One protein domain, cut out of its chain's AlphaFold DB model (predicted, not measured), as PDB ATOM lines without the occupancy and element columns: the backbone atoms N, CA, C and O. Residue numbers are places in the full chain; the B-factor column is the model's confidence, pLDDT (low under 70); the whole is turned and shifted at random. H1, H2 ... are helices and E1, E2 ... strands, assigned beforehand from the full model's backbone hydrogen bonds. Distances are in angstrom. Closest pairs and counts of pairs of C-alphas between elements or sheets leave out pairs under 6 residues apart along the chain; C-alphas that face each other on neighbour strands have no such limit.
ATOM      1  N   ASP A  85       1.486  14.465  15.512       84.25
ATOM      2  CA  ASP A  85       1.108  15.486  14.524       84.25
ATOM      3  C   ASP A  85       1.411  15.055  13.079       84.25
ATOM      4  O   ASP A  85       0.651  15.339  12.157       84.25
ATOM      5  N   GLN A  86       2.537  14.363  12.865       84.12
ATOM      6  CA  GLN A  86       2.903  13.841  11.543       84.12
ATOM      7  C   GLN A  86       2.037  12.637  11.174       84.12
ATOM      8  O   GLN A  86       1.670  12.486  10.011       84.12
ATOM      9  N   LEU A  87       1.694  11.807  12.161       85.56
ATOM     10  CA  LEU A  87       0.778  10.687  11.977       85.56
ATOM     11  C   LEU A  87      -0.627  11.175  11.601       85.56
ATOM     12  O   LEU A  87      -1.225  10.626  10.683       85.56
ATOM     13  N   GLN A  88      -1.116  12.236  12.248       88.19
ATOM     14  CA  GLN A  88      -2.416  12.828  11.944       88.19
ATOM     15  C   GLN A  88      -2.455  13.377  10.517       88.19
ATOM     16  O   GLN A  88      -3.354  13.027   9.763       88.19
ATOM     17  N   LYS A  89      -1.433  14.138  10.100       90.38
ATOM     18  CA  LYS A  89      -1.328  14.597   8.703       90.38
ATOM     19  C   LYS A  89      -1.359  13.437   7.715       90.38
ATOM     20  O   LYS A  89      -2.050  13.500   6.710       90.38
ATOM     21  N   HIS A  90      -0.644  12.354   8.021       88.44
ATOM     22  CA  HIS A  90      -0.654  11.166   7.176       88.44
ATOM     23  C   HIS A  90      -2.050  10.533   7.074       88.44
ATOM     24  O   HIS A  90      -2.431  10.085   5.994       88.44
ATOM     25  N   PHE A  91      -2.812  10.514   8.172       92.44
ATOM     26  CA  PHE A  91      -4.192  10.029   8.173       92.44
ATOM     27  C   PHE A  91      -5.105  10.915   7.337       92.44
ATOM     28  O   PHE A  91      -5.882  10.383   6.547       92.44
ATOM     29  N   ASP A  92      -4.970  12.231   7.468       93.38
ATOM     30  CA  ASP A  92      -5.757  13.198   6.705       93.38
ATOM     31  C   ASP A  92      -5.466  13.060   5.197       93.38
ATOM     32  O   ASP A  92      -6.392  12.980   4.391       93.38
ATOM     33  N   ASP A  93      -4.189  12.921   4.820       94.31
ATOM     34  CA  ASP A  93      -3.747  12.782   3.424       94.31
ATOM     35  C   ASP A  93      -4.226  11.476   2.760       94.31
ATOM     36  O   ASP A  93      -4.429  11.429   1.546       94.31
ATOM     37  N   HIS A  94      -4.391  10.403   3.540       91.44
ATOM     38  CA  HIS A  94      -4.743   9.066   3.040       91.44
ATOM     39  C   HIS A  94      -6.171   8.643   3.409       91.44
ATOM     40  O   HIS A  94      -6.557   7.502   3.142       91.44
ATOM     41  N   ASN A  95      -6.955   9.547   4.008       92.44
ATOM     42  CA  ASN A  95      -8.302   9.297   4.518       92.44
ATOM     43  C   ASN A  95      -8.381   8.043   5.417       92.44
ATOM     44  O   ASN A  95      -9.222   7.162   5.227       92.44
ATOM     45  N   LEU A  96      -7.457   7.938   6.377       92.44
ATOM     46  CA  LEU A  96      -7.382   6.841   7.345       92.44
ATOM     47  C   LEU A  96      -8.000   7.268   8.682       92.44
ATOM     48  O   LEU A  96      -7.799   8.386   9.142       92.44
ATOM     49  N   HIS A  97      -8.727   6.361   9.337       86.12
ATOM     50  CA  HIS A  97      -9.437   6.667  10.590       86.12
ATOM     51  C   HIS A  97      -8.809   6.047  11.838       86.12
ATOM     52  O   HIS A  97      -9.051   6.514  12.949       86.12
ATOM     53  N   TYR A  98      -8.019   4.988  11.681       84.25
ATOM     54  CA  TYR A  98      -7.381   4.295  12.790       84.25
ATOM     55  C   TYR A  98      -6.078   3.646  12.333       84.25
ATOM     56  O   TYR A  98      -5.959   3.187  11.198       84.25
ATOM     57  N   ALA A  99      -5.117   3.558  13.250       80.88
ATOM     58  CA  ALA A  99      -3.976   2.666  13.115       80.88
ATOM     59  C   ALA A  99      -3.781   1.888  14.409       80.88
ATOM     60  O   ALA A  99      -4.027   2.393  15.506       80.88
ATOM     61  N   PHE A 100      -3.299   0.662  14.259       81.12
ATOM     62  CA  PHE A 100      -2.867  -0.166  15.369       81.12
ATOM     63  C   PHE A 100      -1.345  -0.136  15.411       81.12
ATOM     64  O   PHE A 100      -0.684  -0.415  14.411       81.12
ATOM     65  N   GLY A 101      -0.797   0.226  16.565       75.19
ATOM     66  CA  GLY A 101       0.629   0.146  16.845       75.19
ATOM     67  C   GLY A 101       0.846  -0.830  17.988       75.19
ATOM     68  O   GLY A 101       0.215  -0.698  19.032       75.19
ATOM     69  N   SER A 102       1.729  -1.800  17.785       71.62
ATOM     70  CA  SER A 102       2.275  -2.610  18.868       71.62
ATOM     71  C   SER A 102       3.766  -2.344  18.909       71.62
ATOM     72  O   SER A 102       4.450  -2.512  17.900       71.62
ATOM     73  N   GLU A 103       4.260  -1.909  20.059       67.50
ATOM     74  CA  GLU A 103       5.690  -1.836  20.313       67.50
ATOM     75  C   GLU A 103       6.099  -3.140  20.990       67.50
ATOM     76  O   GLU A 103       5.652  -3.440  22.096       67.50
ATOM     77  N   ASP A 104       6.918  -3.935  20.309       62.72
ATOM     78  CA  ASP A 104       7.677  -4.969  20.992       62.72
ATOM     79  C   ASP A 104       8.915  -4.292  21.581       62.72
ATOM     80  O   ASP A 104       9.814  -3.867  20.853       62.72
ATOM     81  N   ALA A 105       8.938  -4.133  22.903       58.09
ATOM     82  CA  ALA A 105      10.081  -3.591  23.627       58.09
ATOM     83  C   ALA A 105      11.205  -4.642  23.721       58.09
ATOM     84  O   ALA A 105      11.736  -4.932  24.791       58.09
ATOM     85  N   THR A 106      11.591  -5.237  22.593       52.50
ATOM     86  CA  THR A 106      12.744  -6.127  22.488       52.50
ATOM     87  C   THR A 106      14.001  -5.300  22.262       52.50
ATOM     88  O   THR A 106      14.543  -5.202  21.166       52.50
ATOM     89  N   SER A 107      14.531  -4.707  23.331       48.53
ATOM     90  CA  SER A 107      15.971  -4.449  23.381       48.53
ATOM     91  C   SER A 107      16.490  -4.377  24.815       48.53
ATOM     92  O   SER A 107      16.430  -3.352  25.486       48.53
ATOM     93  N   ILE A 108      17.104  -5.476  25.259       50.16
ATOM     94  CA  ILE A 108      18.194  -5.384  26.231       50.16
ATOM     95  C   ILE A 108      19.326  -4.684  25.480       50.16
ATOM     96  O   ILE A 108      20.054  -5.294  24.694       50.16
ATOM     97  N   ILE A 109      19.434  -3.369  25.637       55.75
ATOM     98  CA  ILE A 109      20.580  -2.642  25.112       55.75
ATOM     99  C   ILE A 109      21.761  -3.058  25.989       55.75
ATOM    100  O   ILE A 109      21.923  -2.580  27.104       55.75
ATOM    101  N   ASN A 110      22.597  -3.971  25.487       52.81
ATOM    102  CA  ASN A 110      23.718  -4.542  26.248       52.81
ATOM    103  C   ASN A 110      24.733  -3.499  26.760       52.81
ATOM    104  O   ASN A 110      25.623  -3.849  27.532       52.81
ATOM    105  N   ARG A 111      24.670  -2.241  26.294       64.25
ATOM    106  CA  ARG A 111      25.576  -1.160  26.701       64.25
ATOM    107  C   ARG A 111      24.871   0.191  26.730       64.25
ATOM    108  O   ARG A 111      24.447   0.686  25.687       64.25
ATOM    109  N   ILE A 112      24.859   0.806  27.907       73.75
ATOM    110  CA  ILE A 112      24.499   2.210  28.092       73.75
ATOM    111  C   ILE A 112      25.460   3.072  27.262       73.75
ATOM    112  O   ILE A 112      26.679   2.886  27.306       73.75
ATOM    113  N   LYS A 113      24.915   4.005  26.482       79.00
ATOM    114  CA  LYS A 113      25.662   4.984  25.692       79.00
ATOM    115  C   LYS A 113      25.303   6.384  26.155       79.00
ATOM    116  O   LYS A 113      24.130   6.725  26.252       79.00
ATOM    117  N   TYR A 114      26.320   7.197  26.391       81.50
ATOM    118  CA  TYR A 114      26.148   8.616  26.661       81.50
ATOM    119  C   TYR A 114      26.076   9.401  25.345       81.50
ATOM    120  O   TYR A 114      26.939   9.228  24.480       81.50
ATOM    121  N   ASP A 115      25.061  10.251  25.200       77.31
ATOM    122  CA  ASP A 115      24.960  11.249  24.135       77.31
ATOM    123  C   ASP A 115      25.269  12.636  24.713       77.31
ATOM    124  O   ASP A 115      24.471  13.225  25.447       77.31
ATOM    125  N   SER A 116      26.443  13.165  24.365       79.69
ATOM    126  CA  SER A 116      26.900  14.483  24.807       79.69
ATOM    127  C   SER A 116      26.100  15.636  24.202       79.69
ATOM    128  O   SER A 116      26.120  16.739  24.739       79.69
ATOM    129  N   THR A 117      25.386  15.405  23.100       75.56
ATOM    130  CA  THR A 117      24.612  16.446  22.410       75.56
ATOM    131  C   THR A 117      23.350  16.798  23.185       75.56
ATOM    132  O   THR A 117      22.949  17.958  23.246       75.56
ATOM    133  N   THR A 118      22.692  15.785  23.742       71.81
ATOM    134  CA  THR A 118      21.431  15.910  24.488       71.81
ATOM    135  C   THR A 118      21.630  15.829  25.995       71.81
ATOM    136  O   THR A 118      20.684  16.083  26.741       71.81
ATOM    137  N   ASN A 119      22.846  15.498  26.436       78.75
ATOM    138  CA  ASN A 119      23.173  15.159  27.814       78.75
ATOM    139  C   ASN A 119      22.256  14.046  28.359       78.75
ATOM    140  O   ASN A 119      21.637  14.176  29.417       78.75
ATOM    141  N   THR A 120      22.113  12.965  27.586       75.00
ATOM    142  CA  THR A 120      21.245  11.827  27.930       75.00
ATOM    143  C   THR A 120      22.001  10.511  27.919       75.00
ATOM    144  O   THR A 120      22.957  10.320  27.164       75.00
ATOM    145  N   PHE A 121      21.536   9.573  28.741       75.94
ATOM    146  CA  PHE A 121      21.975   8.185  28.690       75.94
ATOM    147  C   PHE A 121      20.942   7.355  27.934       75.94
ATOM    148  O   PHE A 121      19.792   7.237  28.351       75.94
ATOM    149  N   ASN A 122      21.374   6.766  26.825       75.00
ATOM    150  CA  ASN A 122      20.560   5.904  25.980       75.00
ATOM    151  C   ASN A 122      20.929   4.453  26.310       75.00
ATOM    152  O   ASN A 122      22.116   4.131  26.405       75.00
ATOM    153  N   GLY A 123      19.956   3.562  26.484       68.56
ATOM    154  CA  GLY A 123      20.255   2.169  26.850       68.56
ATOM    155  C   GLY A 123      19.405   1.574  27.962       68.56
ATOM    156  O   GLY A 123      19.386   0.359  28.119       68.56
ATOM    157  N   PHE A 124      18.716   2.407  28.735       70.56
ATOM    158  CA  PHE A 124      17.893   1.941  29.842       70.56
ATOM    159  C   PHE A 124      16.456   1.648  29.395       70.56
ATOM    160  O   PHE A 124      15.926   2.377  28.547       70.56
ATOM    161  N   PRO A 125      15.797   0.632  29.984       71.69
ATOM    162  CA  PRO A 125      14.370   0.432  29.788       71.69
ATOM    163  C   PRO A 125      13.626   1.668  30.296       71.69
ATOM    164  O   PRO A 125      13.737   2.044  31.462       71.69
ATOM    165  N   LYS A 126      12.887   2.335  29.409       75.75
ATOM    166  CA  LYS A 126      12.178   3.560  29.779       75.75
ATOM    167  C   LYS A 126      10.886   3.232  30.518       75.75
ATOM    168  O   LYS A 126      10.159   2.330  30.100       75.75
ATOM    169  N   PRO A 127      10.553   3.990  31.574       76.94
ATOM    170  CA  PRO A 127       9.271   3.836  32.234       76.94
ATOM    171  C   PRO A 127       8.128   4.259  31.308       76.94
ATOM    172  O   PRO A 127       8.260   5.161  30.472       76.94
ATOM    173  N   LEU A 128       6.985   3.608  31.508       80.31
ATOM    174  CA  LEU A 128       5.743   3.899  30.808       80.31
ATOM    175  C   LEU A 128       4.866   4.824  31.657       80.31
ATOM    176  O   LEU A 128       4.590   4.545  32.822       80.31
ATOM    177  N   GLY A 129       4.374   5.900  31.050       77.44
ATOM    178  CA  GLY A 129       3.301   6.736  31.575       77.44
ATOM    179  C   GLY A 129       2.046   6.534  30.731       77.44
ATOM    180  O   GLY A 129       2.050   6.846  29.546       77.44
ATOM    181  N   ARG A 130       0.965   6.007  31.326       80.06
ATOM    182  CA  ARG A 130      -0.309   5.725  30.622       80.06
ATOM    183  C   ARG A 130      -0.142   4.838  29.374       80.06
ATOM    184  O   ARG A 130      -0.795   5.059  28.361       80.06
ATOM    185  N   GLY A 131       0.748   3.848  29.450       74.44
ATOM    186  CA  GLY A 131       1.020   2.922  28.344       74.44
ATOM    187  C   GLY A 131       1.925   3.480  27.242       74.44
ATOM    188  O   GLY A 131       2.115   2.808  26.237       74.44
ATOM    189  N   VAL A 132       2.501   4.673  27.420       78.81
ATOM    190  CA  VAL A 132       3.406   5.310  26.453       78.81
ATOM    191  C   VAL A 132       4.758   5.580  27.115       78.81
ATOM    192  O   VAL A 132       4.809   5.966  28.284       78.81
ATOM    193  N   LEU A 133       5.861   5.382  26.390       77.75
ATOM    194  CA  LEU A 133       7.204   5.683  26.895       77.75
ATOM    195  C   LEU A 133       7.342   7.169  27.249       77.75
ATOM    196  O   LEU A 133       6.935   8.051  26.490       77.75
ATOM    197  N   ILE A 134       7.963   7.452  28.394       80.50
ATOM    198  CA  ILE A 134       8.229   8.828  28.815       80.50
ATOM    199  C   ILE A 134       9.459   9.357  28.066       80.50
ATOM    200  O   ILE A 134      10.575   8.842  28.195       80.50
ATOM    201  N   LYS A 135       9.250  10.410  27.269       78.25
ATOM    202  CA  LYS A 135      10.306  11.084  26.505       78.25
ATOM    203  C   LYS A 135      11.382  11.649  27.442       78.25
ATOM    204  O   LYS A 135      11.060  12.254  28.457       78.25
ATOM    205  N   GLU A 136      12.653  11.479  27.063       74.12
ATOM    206  CA  GLU A 136      13.820  12.064  27.758       74.12
ATOM    207  C   GLU A 136      13.914  11.749  29.272       74.12
ATOM    208  O   GLU A 136      14.508  12.517  30.022       74.12
ATOM    209  N   TYR A 137      13.380  10.609  29.736       78.25
ATOM    210  CA  TYR A 137      13.378  10.251  31.166       78.25
ATOM    211  C   TYR A 137      14.783  10.226  31.805       78.25
ATOM    212  O   TYR A 137      14.983  10.758  32.893       78.25
ATOM    213  N   TYR A 138      15.775   9.666  31.103       77.75
ATOM    214  CA  TYR A 138      17.172   9.580  31.553       77.75
ATOM    215  C   TYR A 138      18.012  10.801  31.144       77.75
ATOM    216  O   TYR A 138      19.148  10.680  30.672       77.75
ATOM    217  N   ARG A 139      17.436  11.997  31.293       82.19
ATOM    218  CA  ARG A 139      18.119  13.280  31.112       82.19
ATOM    219  C   ARG A 139      18.385  13.911  32.472       82.19
ATOM    220  O   ARG A 139      17.459  14.140  33.246       82.19
ATOM    221  N   THR A 140      19.645  14.185  32.783       81.06
ATOM    222  CA  THR A 140      20.018  14.824  34.048       81.06
ATOM    223  C   THR A 140      21.315  15.601  33.905       81.06
ATOM    224  O   THR A 140      22.257  15.133  33.274       81.06
ATOM    225  N   ASP A 141      21.376  16.752  34.566       81.94
ATOM    226  CA  ASP A 141      22.605  17.537  34.729       81.94
ATOM    227  C   ASP A 141      23.254  17.293  36.111       81.94
ATOM    228  O   ASP A 141      24.276  17.883  36.446       81.94
ATOM    229  N   SER A 142      22.656  16.421  36.935       82.75
ATOM    230  CA  SER A 142      23.105  16.088  38.293       82.75
ATOM    231  C   SER A 142      23.696  14.682  38.356       82.75
ATOM    232  O   SER A 142      23.049  13.707  37.959       82.75
ATOM    233  N   PHE A 143      24.899  14.589  38.928       79.44
ATOM    234  CA  PHE A 143      25.587  13.326  39.194       79.44
ATOM    235  C   PHE A 143      24.855  12.468  40.239       79.44
ATOM    236  O   PHE A 143      24.787  11.250  40.094       79.44
ATOM    237  N   ASP A 144      24.227  13.085  41.241       84.19
ATOM    238  CA  ASP A 144      23.478  12.359  42.276       84.19
ATOM    239  C   ASP A 144      22.270  11.622  41.687       84.19
ATOM    240  O   ASP A 144      22.015  10.464  42.008       84.19
ATOM    241  N   LYS A 145      21.557  12.267  40.754       80.44
ATOM    242  CA  LYS A 145      20.456  11.629  40.016       80.44
ATOM    243  C   LYS A 145      20.932  10.480  39.133       80.44
ATOM    244  O   LYS A 145      20.219   9.495  39.005       80.44
ATOM    245  N   LEU A 146      22.118  10.604  38.534       77.50
ATOM    246  CA  LEU A 146      22.710   9.535  37.731       77.50
ATOM    247  C   LEU A 146      23.025   8.308  38.592       77.50
ATOM    248  O   LEU A 146      22.761   7.186  38.170       77.50
ATOM    249  N   LYS A 147      23.557   8.523  39.800       79.25
ATOM    250  CA  LYS A 147      23.870   7.444  40.740       79.25
ATOM    251  C   LYS A 147      22.628   6.611  41.080       79.25
ATOM    252  O   LYS A 147      22.683   5.393  41.009       79.25
ATOM    253  N   LEU A 148      21.485   7.267  41.301       82.31
ATOM    254  CA  LEU A 148      20.195   6.607  41.554       82.31
ATOM    255  C   LEU A 148      19.683   5.722  40.402       82.31
ATOM    256  O   LEU A 148      18.748   4.958  40.608       82.31
ATOM    257  N   TRP A 149      20.212   5.861  39.184       74.75
ATOM    258  CA  TRP A 149      19.828   5.023  38.040       74.75
ATOM    259  C   TRP A 149      20.745   3.815  37.838       74.75
ATOM    260  O   TRP A 149      20.424   2.942  37.031       74.75
TER     261      TRP A 149
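AT A GLANCE: This is residues 85 to 149 of the 151 residues of a protein of Rotaria magnacalcarata (UniProt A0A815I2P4). With little regular structure, this is a strung-out rod: a small hairpin, E1 and E2, and short helix H2 lie toward one end, H1 at the other, joined by the long unnamed stretch 95 to 112. Residues 123 to 142 make a loop between E2 and H2. The 65 printed residues hold H1, E1, E2, H2 in that order, with 23 in named elements, class mixed; the antiparallel sheet has order E1, E2. It is only just extended, close to loose, with radius of gyration of the C-alphas 16.3 A and spans 49 by 24 by 21 A.

IN THESE COORDINATES: E1 is residues 113 to 115, 6.5 A; E2 is 120 to 122, 6.3 A. H1 is 85 to 94, 14.4 A, from C-alpha 85 at (1.108, 15.486, 14.524). H2 is 143 to 149, 10.2 A, ending at C-alpha 149 (19.828, 5.023, 38.040).

HOW THE PARTS SIT: E1 and E2, a hairpin, are antiparallel at 145 degrees, with N 113 and O 122 2.8 A apart, within hydrogen-bond range. H1 and H2 are apart. Every O i to N i+4 pair is within range in H1, 2 of 3 in H2.

THE WHOLE: C-alphas of Asn 95 and Asp 144 are farthest apart, 49.4 A. The printed part has no cut; links H1 to E1 and E2 to H2 are long. Residues 103 to 111 and 123 have pLDDT under 70.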